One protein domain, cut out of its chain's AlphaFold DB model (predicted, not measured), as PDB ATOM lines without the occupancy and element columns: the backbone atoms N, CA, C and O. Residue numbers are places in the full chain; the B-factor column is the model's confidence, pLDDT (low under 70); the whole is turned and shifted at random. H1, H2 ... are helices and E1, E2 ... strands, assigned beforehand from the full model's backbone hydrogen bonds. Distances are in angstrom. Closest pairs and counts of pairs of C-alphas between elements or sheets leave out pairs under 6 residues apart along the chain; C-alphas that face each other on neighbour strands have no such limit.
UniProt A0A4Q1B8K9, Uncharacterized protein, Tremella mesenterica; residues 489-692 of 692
ATOM      1  N   ALA A 489     136.928 158.063 142.401       96.06
ATOM      2  CA  ALA A 489     135.761 157.441 141.785       96.06
ATOM      3  C   ALA A 489     135.885 157.529 140.256       96.06
ATOM      4  O   ALA A 489     136.186 158.603 139.723       96.06
ATOM      5  N   LEU A 490     135.676 156.407 139.564       95.56
ATOM      6  CA  LEU A 490     135.764 156.362 138.102       95.56
ATOM      7  C   LEU A 490     134.665 157.240 137.492       95.56
ATOM      8  O   LEU A 490     133.511 157.180 137.920       95.56
ATOM      9  N   ALA A 491     135.020 158.064 136.508       93.44
ATOM     10  CA  ALA A 491     134.136 159.104 135.991       93.44
ATOM     11  C   ALA A 491     132.858 158.548 135.358       93.44
ATOM     12  O   ALA A 491     131.775 159.082 135.590       93.44
ATOM     13  N   GLY A 492     132.953 157.414 134.658       92.06
ATOM     14  CA  GLY A 492     131.791 156.706 134.116       92.06
ATOM     15  C   GLY A 492     130.812 156.174 135.171       92.06
ATOM     16  O   GLY A 492     129.701 155.767 134.822       92.06
ATOM     17  N   ARG A 493     131.204 156.182 136.451       93.94
ATOM     18  CA  ARG A 493     130.442 155.631 137.578       93.94
ATOM     19  C   ARG A 493     129.995 156.679 138.597       93.94
ATOM     20  O   ARG A 493     129.277 156.323 139.526       93.94
ATOM     21  N   TRP A 494     130.351 157.958 138.428       95.62
ATOM     22  CA  TRP A 494     130.021 159.025 139.387       95.62
ATOM     23  C   TRP A 494     128.532 159.092 139.744       95.62
ATOM     24  O   TRP A 494     128.189 159.350 140.892       95.62
ATOM     25  N   HIS A 495     127.645 158.839 138.778       96.25
ATOM     26  CA  HIS A 495     126.194 158.952 138.958       96.25
ATOM     27  C   HIS A 495     125.476 157.618 139.210       96.25
ATOM     28  O   HIS A 495     124.255 157.537 139.049       96.25
ATOM     29  N   TRP A 496     126.195 156.557 139.583       94.75
ATOM     30  CA  TRP A 496     125.588 155.266 139.924       94.75
ATOM     31  C   TRP A 496     125.078 155.287 141.372       94.75
ATOM     32  O   TRP A 496     125.845 155.286 142.328       94.75
ATOM     33  N   ASP A 497     123.760 155.296 141.548       91.25
ATOM     34  CA  ASP A 497     123.071 155.318 142.851       91.25
ATOM     35  C   ASP A 497     122.756 153.921 143.391       91.25
ATOM     36  O   ASP A 497     122.372 153.764 144.545       91.25
ATOM     37  N   ASN A 498     122.988 152.893 142.582       93.44
ATOM     38  CA  ASN A 498     122.872 151.499 142.968       93.44
ATOM     39  C   ASN A 498     124.199 150.915 143.472       93.44
ATOM     40  O   ASN A 498     124.296 149.696 143.558       93.44
ATOM     41  N   LEU A 499     125.215 151.732 143.800       92.88
ATOM     42  CA  LEU A 499     126.511 151.320 144.384       92.88
ATOM     43  C   LEU A 499     126.426 150.892 145.865       92.88
ATOM     44  O   LEU A 499     127.367 150.315 146.412       92.88
ATOM     45  N   ARG A 500     125.272 151.131 146.486       92.06
ATOM     46  CA  ARG A 500     124.919 150.780 147.864       92.06
ATOM     47  C   ARG A 500     123.509 150.166 147.889       92.06
ATOM     48  O   ARG A 500     122.767 150.321 146.918       92.06
ATOM     49  N   GLY A 501     123.146 149.456 148.960       92.81
ATOM     50  CA  GLY A 501     121.803 148.881 149.162       92.81
ATOM     51  C   GLY A 501     121.783 147.435 149.673       92.81
ATOM     52  O   GLY A 501     122.833 146.829 149.879       92.81
ATOM     53  N   ASP A 502     120.574 146.884 149.843       95.69
ATOM     54  CA  ASP A 502     120.305 145.577 150.484       95.69
ATOM     55  C   ASP A 502     120.193 144.393 149.500       95.69
ATOM     56  O   ASP A 502     119.789 143.287 149.862       95.69
ATOM     57  N   HIS A 503     120.508 144.625 148.228       95.81
ATOM     58  CA  HIS A 503     120.442 143.628 147.162       95.81
ATOM     59  C   HIS A 503     121.747 143.593 146.380       95.81
ATOM     60  O   HIS A 503     122.521 144.558 146.408       95.81
ATOM     61  N   ASP A 504     121.965 142.487 145.667       97.12
ATOM     62  CA  ASP A 504     123.089 142.352 144.749       97.12
ATOM     63  C   ASP A 504     123.143 143.547 143.789       97.12
ATOM     64  O   ASP A 504     122.124 143.992 143.254       97.12
ATOM     65  N   GLY A 505     124.341 144.074 143.568       96.38
ATOM     66  CA  GLY A 505     124.537 145.252 142.730       96.38
ATOM     67  C   GLY A 505     126.005 145.477 142.379       96.38
ATOM     68  O   GLY A 505     126.840 144.649 142.727       96.38
ATOM     69  N   PRO A 506     126.341 146.581 141.700       96.44
ATOM     70  CA  PRO A 506     127.714 146.873 141.284       96.44
ATOM     71  C   PRO A 506     128.699 147.057 142.455       96.44
ATOM     72  O   PRO A 506     128.321 147.268 143.604       96.44
ATOM     73  N   ALA A 507     129.994 147.003 142.190       96.38
ATOM     74  CA  ALA A 507     131.028 147.292 143.173       96.38
ATOM     75  C   ALA A 507     131.334 148.795 143.238       96.38
ATOM     76  O   ALA A 507     131.252 149.514 142.240       96.38
ATOM     77  N   LEU A 508     131.753 149.264 144.416       96.88
ATOM     78  CA  LEU A 508     132.417 150.562 144.541       96.88
ATOM     79  C   LEU A 508     133.807 150.443 143.909       96.88
ATOM     80  O   LEU A 508     134.527 149.491 144.208       96.88
ATOM     81  N   MET A 509     134.190 151.393 143.049       97.69
ATOM     82  CA  MET A 509     135.482 151.370 142.356       97.69
ATOM     83  C   MET A 509     136.184 152.724 142.386       97.69
ATOM     84  O   MET A 509     135.555 153.768 142.192       97.69
ATOM     85  N   ALA A 510     137.503 152.690 142.560       97.94
ATOM     86  CA  ALA A 510     138.360 153.864 142.448       97.94
ATOM     87  C   ALA A 510     139.661 153.540 141.720       97.94
ATOM     88  O   ALA A 510     140.272 152.507 141.982       97.94
ATOM     89  N   GLY A 511     140.088 154.442 140.838       97.62
ATOM     90  CA  GLY A 511     141.281 154.284 140.011       97.62
ATOM     91  C   GLY A 511     142.368 155.310 140.318       97.62
ATOM     92  O   GLY A 511     142.069 156.457 140.659       97.62
ATOM     93  N   THR A 512     143.630 154.909 140.170       96.81
ATOM     94  CA  THR A 512     144.792 155.810 140.206       96.81
ATOM     95  C   THR A 512     145.857 155.364 139.205       96.81
ATOM     96  O   THR A 512     146.108 154.167 139.039       96.81
ATOM     97  N   SER A 513     146.473 156.324 138.521       95.62
ATOM     98  CA  SER A 513     147.462 156.077 137.473       95.62
ATOM     99  C   SER A 513     148.873 155.923 138.044       95.62
ATOM    100  O   SER A 513     149.249 156.627 138.980       95.62
ATOM    101  N   PHE A 514     149.690 155.093 137.399       96.50
ATOM    102  CA  PHE A 514     151.126 154.943 137.644       96.50
ATOM    103  C   PHE A 514     151.889 155.224 136.342       96.50
ATOM    104  O   PHE A 514     152.263 154.282 135.636       96.50
ATOM    105  N   PRO A 515     152.116 156.506 135.991       94.12
ATOM    106  CA  PRO A 515     152.754 156.869 134.727       94.12
ATOM    107  C   PRO A 515     154.145 156.249 134.551       94.12
ATOM    108  O   PRO A 515     154.431 155.708 133.487       94.12
ATOM    109  N   ASP A 516     154.968 156.236 135.608       95.12
ATOM    110  CA  ASP A 516     156.307 155.623 135.589       95.12
ATOM    111  C   ASP A 516     156.249 154.112 135.305       95.12
ATOM    112  O   ASP A 516     157.093 153.589 134.577       95.12
ATOM    113  N   ALA A 517     155.227 153.416 135.811       96.38
ATOM    114  CA  ALA A 517     155.001 151.993 135.552       96.38
ATOM    115  C   ALA A 517     154.249 151.733 134.232       96.38
ATOM    116  O   ALA A 517     153.990 150.580 133.890       96.38
ATOM    117  N   CYS A 518     153.877 152.785 133.491       95.75
ATOM    118  CA  CYS A 518     153.029 152.710 132.301       95.75
ATOM    119  C   CYS A 518     151.696 151.973 132.555       95.75
ATOM    120  O   CYS A 518     151.254 151.175 131.724       95.75
ATOM    121  N   GLY A 519     151.059 152.223 133.701       96.81
ATOM    122  CA  GLY A 519     149.877 151.479 134.135       96.81
ATOM    123  C   GLY A 519     148.940 152.251 135.062       96.81
ATOM    124  O   GLY A 519     149.057 153.465 135.229       96.81
ATOM    125  N   ALA A 520     147.995 151.536 135.662       97.75
ATOM    126  CA  ALA A 520     147.057 152.038 136.662       97.75
ATOM    127  C   ALA A 520     146.640 150.924 137.632       97.75
ATOM    128  O   ALA A 520     146.837 149.740 137.367       97.75
ATOM    129  N   MET A 521     146.036 151.312 138.750       97.75
ATOM    130  CA  MET A 521     145.391 150.407 139.700       97.75
ATOM    131  C   MET A 521     143.922 150.783 139.850       97.75
ATOM    132  O   MET A 521     143.603 151.971 139.911       97.75
ATOM    133  N   ILE A 522     143.052 149.781 139.976       98.19
ATOM    134  CA  ILE A 522     141.656 149.957 140.392       98.19
ATOM    135  C   ILE A 522     141.424 149.162 141.671       98.19
ATOM    136  O   ILE A 522     141.600 147.948 141.678       98.19
ATOM    137  N   GLY A 523     141.018 149.834 142.746       98.00
ATOM    138  CA  GLY A 523     140.459 149.172 143.923       98.00
ATOM    139  C   GLY A 523     138.973 148.894 143.720       98.00
ATOM    140  O   GLY A 523     138.267 149.712 143.123       98.00
ATOM    141  N   VAL A 524     138.511 147.743 144.204       97.56
ATOM    142  CA  VAL A 524     137.136 147.262 144.049       97.56
ATOM    143  C   VAL A 524     136.634 146.784 145.407       97.56
ATOM    144  O   VAL A 524     137.267 145.942 146.041       97.56
ATOM    145  N   TRP A 525     135.491 147.295 145.858       97.44
ATOM    146  CA  TRP A 525     134.926 146.963 147.166       97.44
ATOM    147  C   TRP A 525     133.472 146.530 147.057       97.44
ATOM    148  O   TRP A 525     132.688 147.105 146.292       97.44
ATOM    149  N   ASN A 526     133.079 145.573 147.900       96.88
ATOM    150  CA  ASN A 526     131.666 145.364 148.161       96.88
ATOM    151  C   ASN A 526     131.122 146.567 148.952       96.88
ATOM    152  O   ASN A 526     131.455 146.753 150.122       96.88
ATOM    153  N   GLY A 527     130.308 147.386 148.286       95.75
ATOM    154  CA  GLY A 527     129.649 148.556 148.867       95.75
ATOM    155  C   GLY A 527     128.247 148.302 149.424       95.75
ATOM    156  O   GLY A 527     127.584 149.271 149.777       95.75
ATOM    157  N   ARG A 528     127.762 147.053 149.441       95.25
ATOM    158  CA  ARG A 528     126.405 146.663 149.864       95.25
ATOM    159  C   ARG A 528     126.216 146.760 151.380       95.25
ATOM    160  O   ARG A 528     127.190 146.828 152.129       95.25
ATOM    161  N   ASN A 529     124.960 146.677 151.825       93.44
ATOM    162  CA  ASN A 529     124.638 146.515 153.241       93.44
ATOM    163  C   ASN A 529     125.237 145.208 153.777       93.44
ATOM    164  O   ASN A 529     124.815 144.135 153.324       93.44
ATOM    165  N   PRO A 530     126.148 145.257 154.762       90.50
ATOM    166  CA  PRO A 530     126.795 144.057 155.268       90.50
ATOM    167  C   PRO A 530     125.813 143.019 155.831       90.50
ATOM    168  O   PRO A 530     126.021 141.824 155.621       90.50
ATOM    169  N   SER A 531     124.720 143.440 156.478       91.69
ATOM    170  CA  SER A 531     123.769 142.497 157.096       91.69
ATOM    171  C   SER A 531     122.790 141.868 156.113       91.69
ATOM    172  O   SER A 531     122.153 140.871 156.441       91.69
ATOM    173  N   SER A 532     122.667 142.420 154.905       94.12
ATOM    174  CA  SER A 532     121.808 141.845 153.865       94.12
ATOM    175  C   SER A 532     122.382 140.553 153.271       94.12
ATOM    176  O   SER A 532     121.657 139.773 152.657       94.12
ATOM    177  N   GLY A 533     123.693 140.326 153.421       93.69
ATOM    178  CA  GLY A 533     124.396 139.244 152.732       93.69
ATOM    179  C   GLY A 533     124.589 139.486 151.228       93.69
ATOM    180  O   GLY A 533     125.079 138.590 150.541       93.69
ATOM    181  N   ALA A 534     124.211 140.662 150.715       96.06
ATOM    182  CA  ALA A 534     124.261 140.982 149.297       96.06
ATOM    183  C   ALA A 534     125.691 141.031 148.746       96.06
ATOM    184  O   ALA A 534     126.643 141.494 149.385       96.06
ATOM    185  N   TRP A 535     125.825 140.572 147.508       95.94
ATOM    186  CA  TRP A 535     127.086 140.537 146.790       95.94
ATOM    187  C   TRP A 535     127.253 141.802 145.956       95.94
ATOM    188  O   TRP A 535     126.301 142.313 145.365       95.94
ATOM    189  N   ALA A 536     128.486 142.283 145.846       96.00
ATOM    190  CA  ALA A 536     128.831 143.164 144.746       96.00
ATOM    191  C   ALA A 536     129.210 142.294 143.544       96.00
ATOM    192  O   ALA A 536     130.196 141.570 143.610       96.00
ATOM    193  N   LYS A 537     128.401 142.339 142.485       94.81
ATOM    194  CA  LYS A 537     128.602 141.618 141.224       94.81
ATOM    195  C   LYS A 537     128.776 142.646 140.122       94.81
ATOM    196  O   LYS A 537     127.838 143.373 139.796       94.81
ATOM    197  N   ASP A 538     129.979 142.736 139.581       93.81
ATOM    198  CA  ASP A 538     130.345 143.778 138.629       93.81
ATOM    199  C   ASP A 538     131.252 143.247 137.519       93.81
ATOM    200  O   ASP A 538     131.747 142.120 137.540       93.81
ATOM    201  N   GLN A 539     131.448 144.088 136.517       91.69
ATOM    202  CA  GLN A 539     132.196 143.832 135.312       91.69
ATOM    203  C   GLN A 539     133.024 145.067 134.978       91.69
ATOM    204  O   GLN A 539     132.487 146.152 134.753       91.69
ATOM    205  N   LEU A 540     134.344 144.897 134.918       91.44
ATOM    206  CA  LEU A 540     135.222 145.991 134.529       91.44
ATOM    207  C   LEU A 540     135.130 146.235 133.018       91.44
ATOM    208  O   LEU A 540     135.325 145.314 132.216       91.44
ATOM    209  N   SER A 541     134.836 147.477 132.643       89.69
ATOM    210  CA  SER A 541     134.676 147.909 131.255       89.69
ATOM    211  C   SER A 541     135.933 148.589 130.704       89.69
ATOM    212  O   SER A 541     136.810 149.037 131.441       89.69
ATOM    213  N   ARG A 542     135.996 148.756 129.377       88.44
ATOM    214  CA  ARG A 542     137.042 149.564 128.725       88.44
ATOM    215  C   ARG A 542     137.036 151.022 129.204       88.44
ATOM    216  O   ARG A 542     138.095 151.639 129.288       88.44
ATOM    217  N   GLN A 543     135.859 151.569 129.512       87.75
ATOM    218  CA  GLN A 543     135.738 152.930 130.031       87.75
ATOM    219  C   GLN A 543     136.390 153.047 131.414       87.75
ATOM    220  O   GLN A 543     137.163 153.975 131.631       87.75
ATOM    221  N   ASP A 544     136.178 152.063 132.291       93.00
ATOM    222  CA  ASP A 544     136.790 152.028 133.625       93.00
ATOM    223  C   ASP A 544     138.327 152.020 133.554       93.00
ATOM    224  O   ASP A 544     138.999 152.723 134.310       93.00
ATOM    225  N   VAL A 545     138.891 151.274 132.596       93.38
ATOM    226  CA  VAL A 545     140.339 151.255 132.327       93.38
ATOM    227  C   VAL A 545     140.833 152.633 131.879       93.38
ATOM    228  O   VAL A 545     141.843 153.126 132.382       93.38
ATOM    229  N   GLY A 546     140.119 153.272 130.946       91.75
ATOM    230  CA  GLY A 546     140.452 154.615 130.471       91.75
ATOM    231  C   GLY A 546     140.394 155.672 131.577       91.75
ATOM    232  O   GLY A 546     141.254 156.555 131.620       91.75
ATOM    233  N   ASP A 547     139.420 155.566 132.481       92.50
ATOM    234  CA  ASP A 547     139.271 156.450 133.639       92.50
ATOM    235  C   ASP A 547     140.420 156.263 134.643       92.50
ATOM    236  O   ASP A 547     140.997 157.248 135.103       92.50
ATOM    237  N   ALA A 548     140.813 155.018 134.938       95.25
ATOM    238  CA  ALA A 548     141.898 154.722 135.875       95.25
ATOM    239  C   ALA A 548     143.287 155.148 135.368       95.25
ATOM    240  O   ALA A 548     144.128 155.578 136.157       95.25
ATOM    241  N   LEU A 549     143.522 155.055 134.055       93.56
ATOM    242  CA  LEU A 549     144.759 155.505 133.406       93.56
ATOM    243  C   LEU A 549     144.866 157.037 133.278       93.56
ATOM    244  O   LEU A 549     145.930 157.521 132.901       93.56
ATOM    245  N   ASP A 550     143.790 157.786 133.551       88.44
ATOM    246  CA  ASP A 550     143.721 159.255 133.417       88.44
ATOM    247  C   ASP A 550     144.184 159.778 132.036       88.44
ATOM    248  O   ASP A 550     144.824 160.822 131.921       88.44
ATOM    249  N   LEU A 551     143.894 159.032 130.960       80.81
ATOM    250  CA  LEU A 551     144.400 159.331 129.611       80.81
ATOM    251  C   LEU A 551     143.862 160.646 129.024       80.81
ATOM    252  O   LEU A 551     142.781 161.124 129.352       80.81
ATOM    253  N   GLU A 552     144.562 161.182 128.026       75.56
ATOM    254  CA  GLU A 552     144.032 162.225 127.145       75.56
ATOM    255  C   GLU A 552     143.438 161.596 125.875       75.56
ATOM    256  O   GLU A 552     144.106 161.446 124.851       75.56
ATOM    257  N   GLY A 553     142.166 161.196 125.957       77.38
ATOM    258  CA  GLY A 553     141.416 160.572 124.857       77.38
ATOM    259  C   GLY A 553     141.215 159.065 125.030       77.38
ATOM    260  O   GLY A 553     141.167 158.573 126.161       77.38
ATOM    261  N   ASP A 554     141.042 158.354 123.915       77.44
ATOM    262  CA  ASP A 554     140.886 156.897 123.907       77.44
ATOM    263  C   ASP A 554     142.170 156.167 124.318       77.44
ATOM    264  O   ASP A 554     143.280 156.696 124.219       77.44
ATOM    265  N   ILE A 555     141.997 154.919 124.760       83.56
ATOM    266  CA  ILE A 555     143.094 153.989 125.035       83.56
ATOM    267  C   ILE A 555     143.978 153.868 123.791       83.56
ATOM    268  O   ILE A 555     143.507 153.478 122.723       83.56
ATOM    269  N   LYS A 556     145.262 154.201 123.950       83.75
ATOM    270  CA  LYS A 556     146.294 154.033 122.924       83.75
ATOM    271  C   LYS A 556     147.166 152.842 123.297       83.75
ATOM    272  O   LYS A 556     147.823 152.868 124.333       83.75
ATOM    273  N   GLY A 557     147.202 151.836 122.431       88.69
ATOM    274  CA  GLY A 557     147.907 150.581 122.683       88.69
ATOM    275  C   GLY A 557     147.035 149.545 123.388       88.69
ATOM    276  O   GLY A 557     145.816 149.695 123.472       88.69
ATOM    277  N   GLU A 558     147.676 148.486 123.868       94.25
ATOM    278  CA  GLU A 558     147.034 147.365 124.544       94.25
ATOM    279  C   GLU A 558     147.522 147.273 125.998       94.25
ATOM    280  O   GLU A 558     148.662 147.617 126.325       94.25
ATOM    281  N   TYR A 559     146.625 146.854 126.884       96.19
ATOM    282  CA  TYR A 559     146.862 146.731 128.313       96.19
ATOM    283  C   TYR A 559     146.401 145.362 128.802       96.19
ATOM    284  O   TYR A 559     145.314 144.896 128.455       96.19
ATOM    285  N   ALA A 560     147.217 144.745 129.647       96.00
ATOM    286  CA  ALA A 560     146.857 143.585 130.436       96.00
ATOM    287  C   ALA A 560     146.173 144.023 131.730       96.00
ATOM    288  O   ALA A 560     146.628 144.942 132.413       96.00
ATOM    289  N   LEU A 561     145.088 143.338 132.072       95.62
ATOM    290  CA  LEU A 561     144.380 143.491 133.331       95.62
ATOM    291  C   LEU A 561     144.607 142.241 134.160       95.62
ATOM    292  O   LEU A 561     144.330 141.145 133.679       95.62
ATOM    293  N   TRP A 562     145.039 142.406 135.402       93.94
ATOM    294  CA  TRP A 562     145.205 141.317 136.356       93.94
ATOM    295  C   TRP A 562     144.354 141.589 137.595       93.94
ATOM    296  O   TRP A 562     144.645 142.534 138.329       93.94
ATOM    297  N   SER A 563     143.322 140.774 137.847       92.25
ATOM    298  CA  SER A 563     142.603 140.830 139.129       92.25
ATOM    299  C   SER A 563     143.377 140.079 140.208       92.25
ATOM    300  O   SER A 563     143.587 138.867 140.120       92.25
ATOM    301  N   MET A 564     143.770 140.811 141.247       90.38
ATOM    302  CA  MET A 564     144.286 140.263 142.492       90.38
ATOM    303  C   MET A 564     143.111 140.005 143.431       90.38
ATOM    304  O   MET A 564     142.704 140.886 144.196       90.38
ATOM    305  N   SER A 565     142.574 138.784 143.380       83.19
ATOM    306  CA  SER A 565     141.617 138.358 144.394       83.19
ATOM    307  C   SER A 565     142.325 138.184 145.727       83.19
ATOM    308  O   SER A 565     143.352 137.513 145.814       83.19
ATOM    309  N   PHE A 566     141.784 138.796 146.776       82.06
ATOM    310  CA  PHE A 566     142.267 138.586 148.140       82.06
ATOM    311  C   PHE A 566     141.396 137.599 148.926       82.06
ATOM    312  O   PHE A 566     141.650 137.344 150.106       82.06
ATOM    313  N   SER A 567     140.362 137.058 148.274       65.81
ATOM    314  CA  SER A 567     139.515 135.993 148.799       65.81
ATOM    315  C   SER A 567     140.262 134.651 148.809       65.81
ATOM    316  O   SER A 567     141.249 134.450 148.104       65.81
ATOM    317  N   LYS A 568     139.784 133.692 149.612       53.03
ATOM    318  CA  LYS A 568     140.459 132.393 149.809       53.03
ATOM    319  C   LYS A 568     140.534 131.506 148.557       53.03
ATOM    320  O   LYS A 568     141.269 130.524 148.588       53.03
ATOM    321  N   GLU A 569     139.781 131.801 147.498       56.97
ATOM    322  CA  GLU A 569     139.671 130.916 146.329       56.97
ATOM    323  C   GLU A 569     140.687 131.218 145.208       56.97
ATOM    324  O   GLU A 569     140.755 130.436 144.268       56.97
ATOM    325  N   ASN A 570     141.525 132.267 145.319       53.44
ATOM    326  CA  ASN A 570     142.654 132.581 144.414       53.44
ATOM    327  C   ASN A 570     142.410 132.255 142.921       53.44
ATOM    328  O   ASN A 570     143.240 131.638 142.249       53.44
ATOM    329  N   ILE A 571     141.263 132.674 142.381       65.38
ATOM    330  CA  ILE A 571     140.981 132.550 140.948       65.38
ATOM    331  C   ILE A 571     141.561 133.782 140.256       65.38
ATOM    332  O   ILE A 571     140.958 134.855 140.263       65.38
ATOM    333  N   TRP A 572     142.742 133.630 139.658       73.19
ATOM    334  CA  TRP A 572     143.368 134.682 138.861       73.19
ATOM    335  C   TRP A 572     142.545 134.944 137.602       73.19
ATOM    336  O   TRP A 572     142.215 134.018 136.857       73.19
ATOM    337  N   LYS A 573     142.235 136.212 137.335       86.06
ATOM    338  CA  LYS A 573     141.509 136.619 136.128       86.06
ATOM    339  C   LYS A 573     142.372 137.603 135.349       86.06
ATOM    340  O   LYS A 573     142.719 138.661 135.874       86.06
ATOM    341  N   VAL A 574     142.712 137.238 134.109       89.75
ATOM    342  CA  VAL A 574     143.553 138.046 133.216       89.75
ATOM    343  C   VAL A 574     142.826 138.345 131.910       89.75
ATOM    344  O   VAL A 574     142.336 137.428 131.245       89.75
ATOM    345  N   ALA A 575     142.796 139.622 131.536       91.44
ATOM    346  CA  ALA A 575     142.193 140.116 130.300       91.44
ATOM    347  C   ALA A 575     143.152 141.040 129.531       91.44
ATOM    348  O   ALA A 575     144.102 141.567 130.106       91.44
ATOM    349  N   LEU A 576     142.887 141.239 128.240       92.06
ATOM    350  CA  LEU A 576     143.567 142.208 127.380       92.06
ATOM    351  C   LEU A 576     142.551 143.225 126.857       92.06
ATOM    352  O   LEU A 576     141.448 142.854 126.443       92.06
ATOM    353  N   VAL A 577     142.929 144.500 126.853       91.88
ATOM    354  CA  VAL A 577     142.104 145.600 126.337       91.88
ATOM    355  C   VAL A 577     142.929 146.508 125.434       91.88
ATOM    356  O   VAL A 577     144.045 146.884 125.782       91.88
ATOM    357  N   SER A 578     142.375 146.896 124.290       88.81
ATOM    358  CA  SER A 578     142.994 147.831 123.348       88.81
ATOM    359  C   SER A 578     141.954 148.754 122.698       88.81
ATOM    360  O   SER A 578     140.783 148.783 123.096       88.81
ATOM    361  N   SER A 579     142.381 149.536 121.700       80.81
ATOM    362  CA  SER A 579     141.487 150.358 120.882       80.81
ATOM    363  C   SER A 579     140.499 149.543 120.046       80.81
ATOM    364  O   SER A 579     139.357 149.976 119.888       80.81
ATOM    365  N   ASP A 580     140.920 148.378 119.558       76.06
ATOM    366  CA  ASP A 580     140.219 147.626 118.509       76.06
ATOM    367  C   ASP A 580     139.780 146.229 118.968       76.06
ATOM    368  O   ASP A 580     138.843 145.653 118.420       76.06
ATOM    369  N   GLU A 581     140.413 145.700 120.016       73.06
ATOM    370  CA  GLU A 581     140.196 144.344 120.513       73.06
ATOM    371  C   GLU A 581     140.146 144.295 122.047       73.06
ATOM    372  O   GLU A 581     140.948 144.925 122.744       73.06
ATOM    373  N   CYS A 582     139.206 143.509 122.576       76.56
ATOM    374  CA  CYS A 582     139.052 143.230 123.999       76.56
ATOM    375  C   CYS A 582     138.935 141.711 124.193       76.56
ATOM    376  O   CYS A 582     137.900 141.128 123.865       76.56
ATOM    377  N   ARG A 583     139.962 141.056 124.746       75.38
ATOM    378  CA  ARG A 583     139.980 139.601 124.977       75.38
ATOM    379  C   ARG A 583     139.840 139.293 126.464       75.38
ATOM    380  O   ARG A 583     140.615 139.779 127.281       75.38
ATOM    381  N   GLY A 584     138.866 138.456 126.823       68.12
ATOM    382  CA  GLY A 584     138.572 138.144 128.229       68.12
ATOM    383  C   GLY A 584     137.897 139.291 128.995       68.12
ATOM    384  O   GLY A 584     137.885 139.279 130.220       68.12
ATOM    385  N   MET A 585     137.354 140.277 128.274       77.56
ATOM    386  CA  MET A 585     136.516 141.349 128.814       77.56
ATOM    387  C   MET A 585     135.027 141.041 128.561       77.56
ATOM    388  O   MET A 585     134.714 140.408 127.549       77.56
ATOM    389  N   PRO A 586     134.106 141.543 129.401       73.44
ATOM    390  CA  PRO A 586     134.367 142.244 130.656       73.44
ATOM    391  C   PRO A 586     134.940 141.316 131.746       73.44
ATOM    392  O   PRO A 586     134.669 140.119 131.758       73.44
ATOM    393  N   LEU A 587     135.738 141.868 132.663       82.25
ATOM    394  CA  LEU A 587     136.371 141.117 133.750       82.25
ATOM    395  C   LEU A 587     135.389 141.053 134.919       82.25
ATOM    396  O   LEU A 587     135.128 142.085 135.535       82.25
ATOM    397  N   SER A 588     134.827 139.877 135.201       87.81
ATOM    398  CA  SER A 588     133.852 139.707 136.289       87.81
ATOM    399  C   SER A 588     134.502 139.826 137.667       87.81
ATOM    400  O   SER A 588     135.531 139.197 137.931       87.81
ATOM    401  N   LEU A 589     133.856 140.563 138.564       90.12
ATOM    402  CA  LEU A 589     134.297 140.871 139.923       90.12
ATOM    403  C   LEU A 589     133.121 140.600 140.869       90.12
ATOM    404  O   LEU A 589     132.131 141.327 140.842       90.12
ATOM    405  N   ASP A 590     133.229 139.545 141.676       91.94
ATOM    406  CA  ASP A 590     132.164 139.086 142.571       91.94
ATOM    407  C   ASP A 590     132.691 139.086 144.005       91.94
ATOM    408  O   ASP A 590     133.607 138.330 144.324       91.94
ATOM    409  N   LEU A 591     132.126 139.936 144.861       93.75
ATOM    410  CA  LEU A 591     132.615 140.180 146.217       93.75
ATOM    411  C   LEU A 591     131.503 139.956 147.238       93.75
ATOM    412  O   LEU A 591     130.428 140.555 147.140       93.75
ATOM    413  N   LYS A 592     131.773 139.159 148.269       94.25
ATOM    414  CA  LYS A 592     130.899 139.012 149.443       94.25
ATOM    415  C   LYS A 592     131.017 140.232 150.370       94.25
ATOM    416  O   LYS A 592     131.929 141.047 150.204       94.25
ATOM    417  N   PRO A 593     130.109 140.394 151.349       93.06
ATOM    418  CA  PRO A 593     130.240 141.444 152.355       93.06
ATOM    419  C   PRO A 593     131.622 141.442 153.025       93.06
ATOM    420  O   PRO A 593     132.121 140.392 153.427       93.06
ATOM    421  N   GLY A 594     132.234 142.623 153.140       91.81
ATOM    422  CA  GLY A 594     133.572 142.800 153.720       91.81
ATOM    423  C   GLY A 594     134.745 142.420 152.807       91.81
ATOM    424  O   GLY A 594     135.895 142.574 153.217       91.81
ATOM    425  N   GLU A 595     134.494 141.960 151.577       94.25
ATOM    426  CA  GLU A 595     135.547 141.646 150.607       94.25
ATOM    427  C   GLU A 595     135.910 142.848 149.718       94.25
ATOM    428  O   GLU A 595     135.108 143.752 149.452       94.25
ATOM    429  N   CYS A 596     137.159 142.839 149.254       95.44
ATOM    430  CA  CYS A 596     137.702 143.775 148.279       95.44
ATOM    431  C   CYS A 596     138.708 143.057 147.366       95.44
ATOM    432  O   CYS A 596     139.262 142.018 147.734       95.44
ATOM    433  N   GLU A 597     138.949 143.631 146.192       94.06
ATOM    434  CA  GLU A 597     139.938 143.194 145.205       94.06
ATOM    435  C   GLU A 597     140.673 144.408 144.639       94.06
ATOM    436  O   GLU A 597     140.229 145.551 144.776       94.06
ATOM    437  N   ALA A 598     141.800 144.165 143.975       95.25
ATOM    438  CA  ALA A 598     142.486 145.191 143.208       95.25
ATOM    439  C   ALA A 598     142.830 144.673 141.811       95.25
ATOM    440  O   ALA A 598     143.277 143.539 141.652       95.25
ATOM    441  N   VAL A 599     142.647 145.513 140.798       96.56
ATOM    442  CA  VAL A 599     142.986 145.210 139.407       96.56
ATOM    443  C   VAL A 599     144.210 146.021 139.004       96.56
ATOM    444  O   VAL A 599     144.190 147.252 139.065       96.56
ATOM    445  N   VAL A 600     145.265 145.328 138.578       97.50
ATOM    446  CA  VAL A 600     146.448 145.934 137.958       97.50
ATOM    447  C   VAL A 600     146.163 146.128 136.473       97.50
ATOM    448  O   VAL A 600     145.779 145.177 135.795       97.50
ATOM    449  N   ILE A 601     146.370 147.339 135.965       97.62
ATOM    450  CA  ILE A 601     146.338 147.662 134.537       97.62
ATOM    451  C   ILE A 601     147.778 147.941 134.115       97.62
ATOM    452  O   ILE A 601     148.365 148.930 134.548       97.62
ATOM    453  N   ALA A 602     148.345 147.093 133.265       97.56
ATOM    454  CA  ALA A 602     149.728 147.195 132.814       97.56
ATOM    455  C   ALA A 602     149.786 147.271 131.290       97.56
ATOM    456  O   ALA A 602     149.183 146.447 130.606       97.56
ATOM    457  N   ARG A 603     150.515 148.243 130.738       96.38
ATOM    458  CA  ARG A 603     150.737 148.317 129.288       96.38
ATOM    459  C   ARG A 603     151.459 147.067 128.781       96.38
ATOM    460  O   ARG A 603     152.397 146.597 129.430       96.38
ATOM    461  N   THR A 604     151.036 146.561 127.622       95.88
ATOM    462  CA  THR A 604     151.734 145.481 126.922       95.88
ATOM    463  C   THR A 604     152.835 146.030 126.013       95.88
ATOM    464  O   THR A 604     152.762 147.154 125.500       95.88
ATOM    465  N   TRP A 605     153.881 145.230 125.837       94.75
ATOM    466  CA  TRP A 605     155.061 145.538 125.040       94.75
ATOM    467  C   TRP A 605     155.448 144.320 124.212       94.75
ATOM    468  O   TRP A 605     155.297 143.193 124.671       94.75
ATOM    469  N   GLU A 606     155.996 144.552 123.027       93.25
ATOM    470  CA  GLU A 606     156.662 143.515 122.239       93.25
ATOM    471  C   GLU A 606     158.147 143.531 122.602       93.25
ATOM    472  O   GLU A 606     158.806 144.555 122.420       93.25
ATOM    473  N   VAL A 607     158.665 142.431 123.152       91.94
ATOM    474  CA  VAL A 607     160.057 142.329 123.615       91.94
ATOM    475  C   VAL A 607     160.642 141.014 123.142       91.94
ATOM    476  O   VAL A 607     160.208 139.937 123.540       91.94
ATOM    477  N   GLY A 608     161.635 141.080 122.254       87.12
ATOM    478  CA  GLY A 608     162.229 139.855 121.711       87.12
ATOM    479  C   GLY A 608     161.261 138.996 120.891       87.12
ATOM    480  O   GLY A 608     161.553 137.827 120.655       87.12
ATOM    481  N   GLY A 609     160.173 139.588 120.393       88.19
ATOM    482  CA  GLY A 609     159.114 138.895 119.657       88.19
ATOM    483  C   GLY A 609     158.081 138.202 120.542       88.19
ATOM    484  O   GLY A 609     157.306 137.422 120.011       88.19
ATOM    485  N   GLU A 610     158.099 138.466 121.849       92.31
ATOM    486  CA  GLU A 610     157.109 137.981 122.806       92.31
ATOM    487  C   GLU A 610     156.315 139.175 123.354       92.31
ATOM    488  O   GLU A 610     156.896 140.217 123.689       92.31
ATOM    489  N   LYS A 611     155.003 139.008 123.520       94.31
ATOM    490  CA  LYS A 611     154.153 140.016 124.157       94.31
ATOM    491  C   LYS A 611     154.250 139.930 125.679       94.31
ATOM    492  O   LYS A 611     153.919 138.898 126.267       94.31
ATOM    493  N   VAL A 612     154.629 141.029 126.332       95.69
ATOM    494  CA  VAL A 612     154.850 141.087 127.785       95.69
ATOM    495  C   VAL A 612     154.141 142.248 128.479       95.69
ATOM    496  O   VAL A 612     153.960 143.309 127.889       95.69
ATOM    497  N   ALA A 613     153.777 142.084 129.755       97.06
ATOM    498  CA  ALA A 613     153.227 143.158 130.590       97.06
ATOM    499  C   ALA A 613     153.776 143.109 132.023       97.06
ATOM    500  O   ALA A 613     153.758 142.062 132.665       97.06
ATOM    501  N   VAL A 614     154.242 144.243 132.547       96.69
ATOM    502  CA  VAL A 614     154.838 144.331 133.893       96.69
ATOM    503  C   VAL A 614     153.740 144.566 134.929       96.69
ATOM    504  O   VAL A 614     153.175 145.654 134.984       96.69
ATOM    505  N   VAL A 615     153.445 143.561 135.758       95.50
ATOM    506  CA  VAL A 615     152.376 143.630 136.779       95.50
ATOM    507  C   VAL A 615     152.890 143.949 138.187       95.50
ATOM    508  O   VAL A 615     152.089 144.180 139.086       95.50
ATOM    509  N   GLY A 616     154.211 144.053 138.366       95.12
ATOM    510  CA  GLY A 616     154.838 144.615 139.568       95.12
ATOM    511  C   GLY A 616     154.964 143.629 140.734       95.12
ATOM    512  O   GLY A 616     155.116 142.429 140.519       95.12
ATOM    513  N   MET A 617     154.938 144.150 141.966       94.44
ATOM    514  CA  MET A 617     155.092 143.379 143.211       94.44
ATOM    515  C   MET A 617     153.764 142.760 143.668       94.44
ATOM    516  O   MET A 617     153.038 143.349 144.472       94.44
ATOM    517  N   LEU A 618     153.397 141.597 143.119       92.00
ATOM    518  CA  LEU A 618     152.083 140.970 143.354       92.00
ATOM    519  C   LEU A 618     151.845 140.489 144.800       92.00
ATOM    520  O   LEU A 618     150.716 140.156 145.160       92.00
ATOM    521  N   ASP A 619     152.872 140.467 145.647       91.56
ATOM    522  CA  ASP A 619     152.729 140.225 147.083       91.56
ATOM    523  C   ASP A 619     152.225 141.473 147.844       91.56
ATOM    524  O   ASP A 619     151.722 141.360 148.968       91.56
ATOM    525  N   LYS A 620     152.289 142.660 147.226       95.38
ATOM    526  CA  LYS A 620     151.803 143.925 147.791       95.38
ATOM    527  C   LYS A 620     150.371 144.236 147.370       95.38
ATOM    528  O   LYS A 620     149.866 143.746 146.367       95.38
ATOM    529  N   LEU A 621     149.702 145.103 148.135       96.00
ATOM    530  CA  LEU A 621     148.358 145.579 147.775       96.00
ATOM    531  C   LEU A 621     148.366 146.473 146.528       96.00
ATOM    532  O   LEU A 621     147.387 146.474 145.785       96.00
ATOM    533  N   ILE A 622     149.463 147.207 146.296       96.19
ATOM    534  CA  ILE A 622     149.631 148.154 145.181       96.19
ATOM    535  C   ILE A 622     150.943 147.849 144.427       96.19
ATOM    536  O   ILE A 622     151.951 148.535 144.628       96.19
ATOM    537  N   PRO A 623     150.940 146.821 143.556       95.50
ATOM    538  CA  PRO A 623     152.134 146.250 142.925       95.50
ATOM    539  C   PRO A 623     152.958 147.208 142.066       95.50
ATOM    540  O   PRO A 623     154.160 147.010 141.913       95.50
ATOM    541  N   LEU A 624     152.321 148.232 141.486       97.00
ATOM    542  CA  LEU A 624     152.972 149.181 140.574       97.00
ATOM    543  C   LEU A 624     153.724 150.311 141.293       97.00
ATOM    544  O   LEU A 624     154.383 151.129 140.649       97.00
ATOM    545  N   THR A 625     153.633 150.387 142.623       95.62
ATOM    546  CA  THR A 625     154.309 151.433 143.395       95.62
ATOM    547  C   THR A 625     155.818 151.325 143.244       95.62
ATOM    548  O   THR A 625     156.392 150.264 143.466       95.62
ATOM    549  N   GLY A 626     156.475 152.439 142.918       93.00
ATOM    550  CA  GLY A 626     157.934 152.472 142.831       93.00
ATOM    551  C   GLY A 626     158.523 151.711 141.644       93.00
ATOM    552  O   GLY A 626     159.740 151.522 141.598       93.00
ATOM    553  N   ILE A 627     157.673 151.277 140.709       95.06
ATOM    554  CA  ILE A 627     158.073 150.623 139.470       95.06
ATOM    555  C   ILE A 627     158.221 151.671 138.373       95.06
ATOM    556  O   ILE A 627     157.336 152.502 138.165       95.06
ATOM    557  N   ARG A 628     159.329 151.592 137.636       96.06
ATOM    558  CA  ARG A 628     159.538 152.336 136.396       96.06
ATOM    559  C   ARG A 628     159.798 151.377 135.246       96.06
ATOM    560  O   ARG A 628     160.672 150.521 135.349       96.06
ATOM    561  N   VAL A 629     159.068 151.557 134.153       96.31
ATOM    562  CA  VAL A 629     159.202 150.764 132.929       96.31
ATOM    563  C   VAL A 629     159.659 151.672 131.796       96.31
ATOM    564  O   VAL A 629     159.041 152.697 131.519       96.31
ATOM    565  N   THR A 630     160.741 151.293 131.125       95.38
ATOM    566  CA  THR A 630     161.286 152.031 129.978       95.38
ATOM    567  C   THR A 630     161.621 151.071 128.848       95.38
ATOM    568  O   THR A 630     162.291 150.069 129.083       95.38
ATOM    569  N   LEU A 631     161.188 151.397 127.631       92.38
ATOM    570  CA  LEU A 631     161.567 150.687 126.411       92.38
ATOM    571  C   LEU A 631     162.586 151.534 125.644       92.38
ATOM    572  O   LEU A 631     162.287 152.671 125.275       92.38
ATOM    573  N   GLN A 632     163.766 150.977 125.388       90.94
ATOM    574  CA  GLN A 632     164.777 151.584 124.527       90.94
ATOM    575  C   GLN A 632     165.163 150.586 123.436       90.94
ATOM    576  O   GLN A 632     165.637 149.495 123.738       90.94
ATOM    577  N   GLU A 633     164.947 150.965 122.174       86.44
ATOM    578  CA  GLU A 633     165.050 150.074 121.009       86.44
ATOM    579  C   GLU A 633     164.107 148.862 121.135       86.44
ATOM    580  O   GLU A 633     162.933 148.974 120.800       86.44
ATOM    581  N   ASP A 634     164.607 147.740 121.654       85.31
ATOM    582  CA  ASP A 634     163.877 146.483 121.906       85.31
ATOM    583  C   ASP A 634     164.242 145.903 123.291       85.31
ATOM    584  O   ASP A 634     164.092 144.711 123.551       85.31
ATOM    585  N   PHE A 635     164.791 146.741 124.177       90.69
ATOM    586  CA  PHE A 635     165.147 146.386 125.546       90.69
ATOM    587  C   PHE A 635     164.147 147.008 126.515       90.69
ATOM    588  O   PHE A 635     164.058 148.236 126.633       90.69
ATOM    589  N   LEU A 636     163.401 146.160 127.220       94.25
ATOM    590  CA  LEU A 636     162.477 146.591 128.261       94.25
ATOM    591  C   LEU A 636     163.203 146.549 129.601       94.25
ATOM    592  O   LEU A 636     163.555 145.480 130.093       94.25
ATOM    593  N   THR A 637     163.428 147.720 130.187       94.31
ATOM    594  CA  THR A 637     164.033 147.848 131.513       94.31
ATOM    595  C   THR A 637     162.950 148.105 132.551       94.31
ATOM    596  O   THR A 637     162.173 149.054 132.418       94.31
ATOM    597  N   VAL A 638     162.922 147.272 133.589       93.44
ATOM    598  CA  VAL A 638     162.052 147.398 134.759       93.44
ATOM    599  C   VAL A 638     162.915 147.728 135.965       93.44
ATOM    600  O   VAL A 638     163.763 146.935 136.369       93.44
ATOM    601  N   LYS A 639     162.687 148.900 136.549       92.25
ATOM    602  CA  LYS A 639     163.356 149.356 137.764       92.25
ATOM    603  C   LYS A 639     162.382 149.352 138.932       92.25
ATOM    604  O   LYS A 639     161.256 149.818 138.776       92.25
ATOM    605  N   CYS A 640     162.827 148.885 140.096       91.12
ATOM    606  CA  CYS A 640     162.063 148.944 141.343       91.12
ATOM    607  C   CYS A 640     162.841 149.716 142.412       91.12
ATOM    608  O   CYS A 640     164.036 149.489 142.604       91.12
ATOM    609  N   GLN A 641     162.166 150.625 143.119       90.69
ATOM    610  CA  GLN A 641     162.765 151.350 144.247       90.69
ATOM    611  C   GLN A 641     162.865 150.511 145.534       90.69
ATOM    612  O   GLN A 641     163.569 150.903 146.466       90.69
ATOM    613  N   PHE A 642     162.149 149.387 145.595       90.81
ATOM    614  CA  PHE A 642     162.120 148.496 146.749       90.81
ATOM    615  C   PHE A 642     163.097 147.336 146.567       90.81
ATOM    616  O   PHE A 642     163.195 146.728 145.499       90.81
ATOM    617  N   ALA A 643     163.856 147.052 147.617       79.00
ATOM    618  CA  ALA A 643     164.831 145.985 147.660       79.00
ATOM    619  C   ALA A 643     164.151 144.651 147.973       79.00
ATOM    620  O   ALA A 643     163.404 144.521 148.936       79.00
ATOM    621  N   SER A 644     164.529 143.616 147.230       70.62
ATOM    622  CA  SER A 644     164.157 142.220 147.493       70.62
ATOM    623  C   SER A 644     162.696 141.829 147.310       70.62
ATOM    624  O   SER A 644     162.332 140.699 147.630       70.62
ATOM    625  N   GLU A 645     161.878 142.717 146.753       81.81
ATOM    626  CA  GLU A 645     160.491 142.392 146.442       81.81
ATOM    627  C   GLU A 645     160.395 141.598 145.128       81.81
ATOM    628  O   GLU A 645     161.082 141.943 144.157       81.81
ATOM    629  N   PRO A 646     159.567 140.537 145.074       87.31
ATOM    630  CA  PRO A 646     159.347 139.781 143.849       87.31
ATOM    631  C   PRO A 646     158.740 140.689 142.778       87.31
ATOM    632  O   PRO A 646     157.727 141.341 143.017       87.31
ATOM    633  N   LEU A 647     159.321 140.709 141.579       91.75
ATOM    634  CA  LEU A 647     158.737 141.389 140.425       91.75
ATOM    635  C   LEU A 647     158.112 140.389 139.473       91.75
ATOM    636  O   LEU A 647     158.765 139.441 139.045       91.75
ATOM    637  N   SER A 648     156.870 140.652 139.085       94.25
ATOM    638  CA  SER A 648     156.120 139.785 138.194       94.25
ATOM    639  C   SER A 648     155.864 140.424 136.827       94.25
ATOM    640  O   SER A 648     155.505 141.602 136.709       94.25
ATOM    641  N   VAL A 649     156.021 139.615 135.781       95.31
ATOM    642  CA  VAL A 649     155.767 139.956 134.376       95.31
ATOM    643  C   VAL A 649     154.889 138.876 133.752       95.31
ATOM    644  O   VAL A 649     155.109 137.686 133.960       95.31
ATOM    645  N   LEU A 650     153.888 139.291 132.983       95.81
ATOM    646  CA  LEU A 650     153.071 138.407 132.159       95.81
ATOM    647  C   LEU A 650     153.703 138.233 130.787       95.81
ATOM    648  O   LEU A 650     154.185 139.212 130.225       95.81
ATOM    649  N   VAL A 651     153.638 137.019 130.242       95.62
ATOM    650  CA  VAL A 651     154.063 136.693 128.873       95.62
ATOM    651  C   VAL A 651     152.921 135.967 128.167       95.62
ATOM    652  O   VAL A 651     152.458 134.936 128.657       95.62
ATOM    653  N   PHE A 652     152.443 136.518 127.051       93.62
ATOM    654  CA  PHE A 652     151.222 136.090 126.355       93.62
ATOM    655  C   PHE A 652     151.521 135.204 125.141       93.62
ATOM    656  O   PHE A 652     151.177 135.564 124.019       93.62
ATOM    657  N   GLU A 653     152.192 134.073 125.357       90.56
ATOM    658  CA  GLU A 653     152.653 133.191 124.280       90.56
ATOM    659  C   GLU A 653     152.519 131.708 124.657       90.56
ATOM    660  O   GLU A 653     152.719 131.321 125.814       90.56
ATOM    661  N   GLU A 654     152.175 130.858 123.682       87.12
ATOM    662  CA  GLU A 654     151.987 129.414 123.916       87.12
ATOM    663  C   GLU A 654     153.304 128.707 124.263       87.12
ATOM    664  O   GLU A 654     153.361 127.866 125.167       87.12
ATOM    665  N   ALA A 655     154.374 129.070 123.551       88.56
ATOM    666  CA  ALA A 655     155.711 128.507 123.698       88.56
ATOM    667  C   ALA A 655     156.778 129.616 123.600       88.56
ATOM    668  O   ALA A 655     157.402 129.763 122.546       88.56
ATOM    669  N   PRO A 656     157.011 130.378 124.687       89.75
ATOM    670  CA  PRO A 656     157.886 131.544 124.642       89.75
ATOM    671  C   PRO A 656     159.353 131.193 124.376       89.75
ATOM    672  O   PRO A 656     159.895 130.236 124.945       89.75
ATOM    673  N   ASN A 657     160.055 132.007 123.584       91.88
ATOM    674  CA  ASN A 657     161.508 131.911 123.453       91.88
ATOM    675  C   ASN A 657     162.208 132.605 124.631       91.88
ATOM    676  O   ASN A 657     162.714 133.726 124.523       91.88
ATOM    677  N   TRP A 658     162.290 131.898 125.759       91.00
ATOM    678  CA  TRP A 658     162.863 132.409 127.010       91.00
ATOM    679  C   TRP A 658     164.268 132.998 126.863       91.00
ATOM    680  O   TRP A 658     164.554 134.042 127.435       91.00
ATOM    681  N   SER A 659     165.143 132.369 126.073       88.81
ATOM    682  CA  SER A 659     166.513 132.858 125.856       88.81
ATOM    683  C   SER A 659     166.520 134.249 125.215       88.81
ATOM    684  O   SER A 659     167.203 135.164 125.681       88.81
ATOM    685  N   ARG A 660     165.700 134.433 124.173       90.00
ATOM    686  CA  ARG A 660     165.571 135.718 123.484       90.00
ATOM    687  C   ARG A 660     164.907 136.763 124.376       90.00
ATOM    688  O   ARG A 660     165.386 137.895 124.409       90.00
ATOM    689  N   LEU A 661     163.874 136.382 125.124       89.38
ATOM    690  CA  LEU A 661     163.193 137.279 126.052       89.38
ATOM    691  C   LEU A 661     164.128 137.760 127.171       89.38
ATOM    692  O   LEU A 661     164.276 138.964 127.361       89.38
ATOM    693  N   TYR A 662     164.832 136.855 127.859       88.62
ATOM    694  CA  TYR A 662     165.758 137.220 128.940       88.62
ATOM    695  C   TYR A 662     166.940 138.064 128.467       88.62
ATOM    696  O   TYR A 662     167.464 138.862 129.235       88.62
ATOM    697  N   SER A 663     167.347 137.936 127.200       88.19
ATOM    698  CA  SER A 663     168.382 138.805 126.630       88.19
ATOM    699  C   SER A 663     167.936 140.260 126.444       88.19
ATOM    700  O   SER A 663     168.785 141.105 126.178       88.19
ATOM    701  N   LYS A 664     166.628 140.543 126.549       90.50
ATOM    702  CA  LYS A 664     166.014 141.847 126.254       90.50
ATOM    703  C   LYS A 664     165.170 142.428 127.388       90.50
ATOM    704  O   LYS A 664     164.907 143.629 127.398       90.50
ATOM    705  N   LEU A 665     164.757 141.601 128.343       89.81
ATOM    706  CA  LEU A 665     164.063 142.012 129.557       89.81
ATOM    707  C   LEU A 665     165.080 142.206 130.686       89.81
ATOM    708  O   LEU A 665     165.601 141.240 131.242       89.81
ATOM    709  N   HIS A 666     165.352 143.462 131.027       89.75
ATOM    710  CA  HIS A 666     166.318 143.830 132.055       89.75
ATOM    711  C   HIS A 666     165.621 144.264 133.339       89.75
ATOM    712  O   HIS A 666     164.812 145.188 133.341       89.75
ATOM    713  N   PHE A 667     165.993 143.636 134.448       85.88
ATOM    714  CA  PHE A 667     165.571 144.048 135.780       85.88
ATOM    715  C   PHE A 667     166.705 144.844 136.437       85.88
ATOM    716  O   PHE A 667     167.721 144.275 136.830       85.88
ATOM    717  N   ASP A 668     166.541 146.168 136.527       82.25
ATOM    718  CA  ASP A 668     167.415 147.047 137.319       82.25
ATOM    719  C   ASP A 668     166.956 146.970 138.777       82.25
ATOM    720  O   ASP A 668     166.161 147.785 139.261       82.25
ATOM    721  N   LEU A 669     167.385 145.895 139.437       74.44
ATOM    722  CA  LEU A 669     167.046 145.591 140.817       74.44
ATOM    723  C   LEU A 669     168.236 145.870 141.748       74.44
ATOM    724  O   LEU A 669     169.387 145.669 141.360       74.44
ATOM    725  N   PRO A 670     167.993 146.270 143.010       66.56
ATOM    726  CA  PRO A 670     169.062 146.678 143.929       66.56
ATOM    727  C   PRO A 670     170.086 145.589 144.317       66.56
ATOM    728  O   PRO A 670     171.100 145.907 144.937       66.56
ATOM    729  N   ARG A 671     169.842 144.310 144.003       64.12
ATOM    730  CA  ARG A 671     170.727 143.166 144.313       64.12
ATOM    731  C   ARG A 671     171.098 142.421 143.030       64.12
ATOM    732  O   ARG A 671     170.336 142.453 142.083       64.12
ATOM    733  N   SER A 672     172.261 141.765 142.995       55.44
ATOM    734  CA  SER A 672     172.868 141.221 141.763       55.44
ATOM    735  C   SER A 672     172.548 139.757 141.441       55.44
ATOM    736  O   SER A 672     172.942 139.275 140.381       55.44
ATOM    737  N   THR A 673     171.914 139.027 142.358       57.88
ATOM    738  CA  THR A 673     171.557 137.613 142.170       57.88
ATOM    739  C   THR A 673     170.055 137.528 142.005       57.88
ATOM    740  O   THR A 673     169.340 138.193 142.741       57.88
ATOM    741  N   PHE A 674     169.585 136.724 141.054       71.50
ATOM    742  CA  PHE A 674     168.158 136.550 140.828       71.50
ATOM    743  C   PHE A 674     167.807 135.080 140.684       71.50
ATOM    744  O   PHE A 674     168.526 134.325 140.025       71.50
ATOM    745  N   ALA A 675     166.682 134.690 141.269       76.00
ATOM    746  CA  ALA A 675     165.974 133.483 140.889       76.00
ATOM    747  C   ALA A 675     164.776 133.876 140.021       76.00
ATOM    748  O   ALA A 675     164.142 134.910 140.230       76.00
ATOM    749  N   THR A 676     164.480 133.048 139.025       85.25
ATOM    750  CA  THR A 676     163.319 133.237 138.160       85.25
ATOM    751  C   THR A 676     162.416 132.026 138.277       85.25
ATOM    752  O   THR A 676     162.842 130.898 138.029       85.25
ATOM    753  N   GLU A 677     161.170 132.271 138.657       90.44
ATOM    754  CA  GLU A 677     160.107 131.278 138.685       90.44
ATOM    755  C   GLU A 677     159.191 131.480 137.475       90.44
ATOM    756  O   GLU A 677     158.789 132.602 137.162       90.44
ATOM    757  N   LEU A 678     158.878 130.380 136.789       92.12
ATOM    758  CA  LEU A 678     157.978 130.352 135.642       92.12
ATOM    759  C   LEU A 678     156.713 129.585 136.012       92.12
ATOM    760  O   LEU A 678     156.753 128.368 136.198       92.12
ATOM    761  N   THR A 679     155.581 130.278 136.063       91.19
ATOM    762  CA  THR A 679     154.275 129.672 136.324       91.19
ATOM    763  C   THR A 679     153.409 129.773 135.076       91.19
ATOM    764  O   THR A 679     153.048 130.867 134.645       91.19
ATOM    765  N   ARG A 680     153.032 128.636 134.486       90.88
ATOM    766  CA  ARG A 680     152.044 128.616 133.398       90.88
ATOM    767  C   ARG A 680     150.645 128.784 133.988       90.88
ATOM    768  O   ARG A 680     150.219 127.949 134.781       90.88
ATOM    769  N   LEU A 681     149.943 129.852 133.615       87.62
ATOM    770  CA  LEU A 681     148.596 130.153 134.119       87.62
ATOM    771  C   LEU A 681     147.503 129.558 133.228       87.62
ATOM    772  O   LEU A 681     146.482 129.089 133.725       87.62
ATOM    773  N   ARG A 682     147.724 129.582 131.912       88.06
ATOM    774  CA  ARG A 682     146.919 128.908 130.881       88.06
ATOM    775  C   ARG A 682     147.783 128.674 129.638       88.06
ATOM    776  O   ARG A 682     148.970 128.997 129.650       88.06
ATOM    777  N   ASP A 683     147.203 128.098 128.587       86.38
ATOM    778  CA  ASP A 683     147.965 127.637 127.422       86.38
ATOM    779  C   ASP A 683     148.846 128.724 126.792       86.38
ATOM    780  O   ASP A 683     149.990 128.429 126.462       86.38
ATOM    781  N   ASP A 684     148.362 129.964 126.739       89.12
ATOM    782  CA  ASP A 684     149.008 131.125 126.117       89.12
ATOM    783  C   ASP A 684     149.407 132.222 127.123       89.12
ATOM    784  O   ASP A 684     149.476 133.398 126.767       89.12
ATOM    785  N   LEU A 685     149.579 131.882 128.405       92.81
ATOM    786  CA  LEU A 685     149.893 132.871 129.436       92.81
ATOM    787  C   LEU A 685     150.806 132.309 130.518       92.81
ATOM    788  O   LEU A 685     150.464 131.353 131.223       92.81
ATOM    789  N   TRP A 686     151.917 133.003 130.719       94.25
ATOM    790  CA  TRP A 686     152.902 132.721 131.750       94.25
ATOM    791  C   TRP A 686     153.041 133.902 132.704       94.25
ATOM    792  O   TRP A 686     152.993 135.058 132.287       94.25
ATOM    793  N   LEU A 687     153.250 133.594 133.980       93.50
ATOM    794  CA  LEU A 687     153.725 134.522 134.994       93.50
ATOM    795  C   LEU A 687     155.203 134.232 135.245       93.50
ATOM    796  O   LEU A 687     155.571 133.120 135.626       93.50
ATOM    797  N   VAL A 688     156.036 135.237 135.018       93.00
ATOM    798  CA  VAL A 688     157.463 135.217 135.323       93.00
ATOM    799  C   VAL A 688     157.661 136.029 136.586       93.00
ATOM    800  O   VAL A 688     157.398 137.230 136.573       93.00
ATOM    801  N   THR A 689     158.127 135.398 137.657       91.25
ATOM    802  CA  THR A 689     158.443 136.087 138.912       91.25
ATOM    803  C   THR A 689     159.946 136.079 139.130       91.25
ATOM    804  O   THR A 689     160.578 135.025 139.141       91.25
ATOM    805  N   VAL A 690     160.521 137.265 139.299       87.81
ATOM    806  CA  VAL A 690     161.942 137.472 139.567       87.81
ATOM    807  C   VAL A 690     162.109 137.879 141.021       87.81
ATOM    808  O   VAL A 690     161.559 138.889 141.452       87.81
ATOM    809  N   THR A 691     162.868 137.091 141.774       83.69
ATOM    810  CA  THR A 691     163.218 137.351 143.174       83.69
ATOM    811  C   THR A 691     164.714 137.589 143.297       83.69
ATOM    812  O   THR A 691     165.494 137.005 142.545       83.69
ATOM    813  N   SER A 692     165.118 138.464 144.221       69.44
ATOM    814  CA  SER A 692     166.532 138.772 144.483       69.44
ATOM    815  C   SER A 692     167.177 137.900 145.552       69.44
ATOM    816  O   SER A 692     166.447 137.634 146.536       69.44
TER     817      SER A 692
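This is residues 489 to 692 of the 692 residues of an uncharacterized protein of Tremella mesenterica (UniProt A0A4Q1B8K9). A long, strongly twisted sheet of nine strands runs through the domain, with a smaller sheet partly face to face with it towards each end: E3 and E6 at one, E9, E10 and E12 at the other. The longest strand, E7, links the two halves, and the large sheet curls round the short helix H1. The printed part has 204 residues with fourteen named strands and two named helices, in the order E1 E2 E3 H1 E4 E5 E6 E7 E8 E9 E10 E11 H2 E12 E13 E14, and its class is mostly strand. The whole is compact, with a radius of gyration of the C-alphas of 17.4 A, and only just elongated, spanning 54 by 36 by 32 A.

Find C-alpha 596 at (137.702, 143.775, 148.279); from there E7 runs 33.3 A to C-alpha 607 at (160.057, 142.329, 123.615). In the same sheet look for E1, residues 508 to 514, 20.4 A; E2, 519 to 525, 20.3 A; E4, 559 to 565; E5, 573 to 577; E8, 610 to 616; E11, 647 to 651; E13, 675 to 682, 22.0 A; and E14, 685 to 691, ending at C-alpha 691 (163.218, 137.351, 143.174). The smaller sheets hold E3, 536 to 540, and E6, 587 to 591; and E9, 627 to 632, E10, 635 to 640, and E12, 665 to 668. The helices are H1, 542 to 548, and H2, 658 to 662.

Start at E7: E2 lies on one side of it, E4 and E8 on the other, each antiparallel to it; look for N 522 and O 599 at 2.9 A, N 562 and O 600 at 2.9 A, and N 605 and O 612 at 2.8 A. E1 is the edge strand beside E2, with N 512 and O 521 at 2.9 A, and E5 the edge strand beside E4, with N 561 and O 575 at 2.8 A. Beyond E8 come E11, E14 and the edge strand E13, antiparallel in turn; N 613 and O 650, N 649 and O 688, and N 677 and O 689 are each 2.9 A apart. The three sheets form a stack, sheets face to face in turn: antiparallel E3 and E6, with N 538 and O 589 at 2.9 A, face the large sheet, the parts that face each other 9.5 A centre to centre, and the sheet E9 E10 E12 also faces the large sheet, the parts that face each other there 9.6 A centre to centre. In the latter, E9 and E10 are an antiparallel hairpin, with N 630 and O 637 at 3.0 A, and E12 is parallel to E10, with N 638 and O 666 at 2.8 A. H1 is on the large sheet; its closest C-alpha to E1 is Ala 548, 4.2 A from Gly 511. H2 is on it too; the closest C-alphas of H2 and E7 are Leu 661 and Val 607, 6.4 A. In H1 and H2 every O i to N i+4 pair is within hydrogen-bond range.

The two C-alphas farthest apart, those of Ser 531 and Glu 633, are 55.4 A apart. The printed part has no cut, and no link is long. Residues 489 to 507 hold no named element. The mean pLDDT of the printed part is 89.6; look for values under 70 at residues 567 to 571, 584, 670 to 673 and 692.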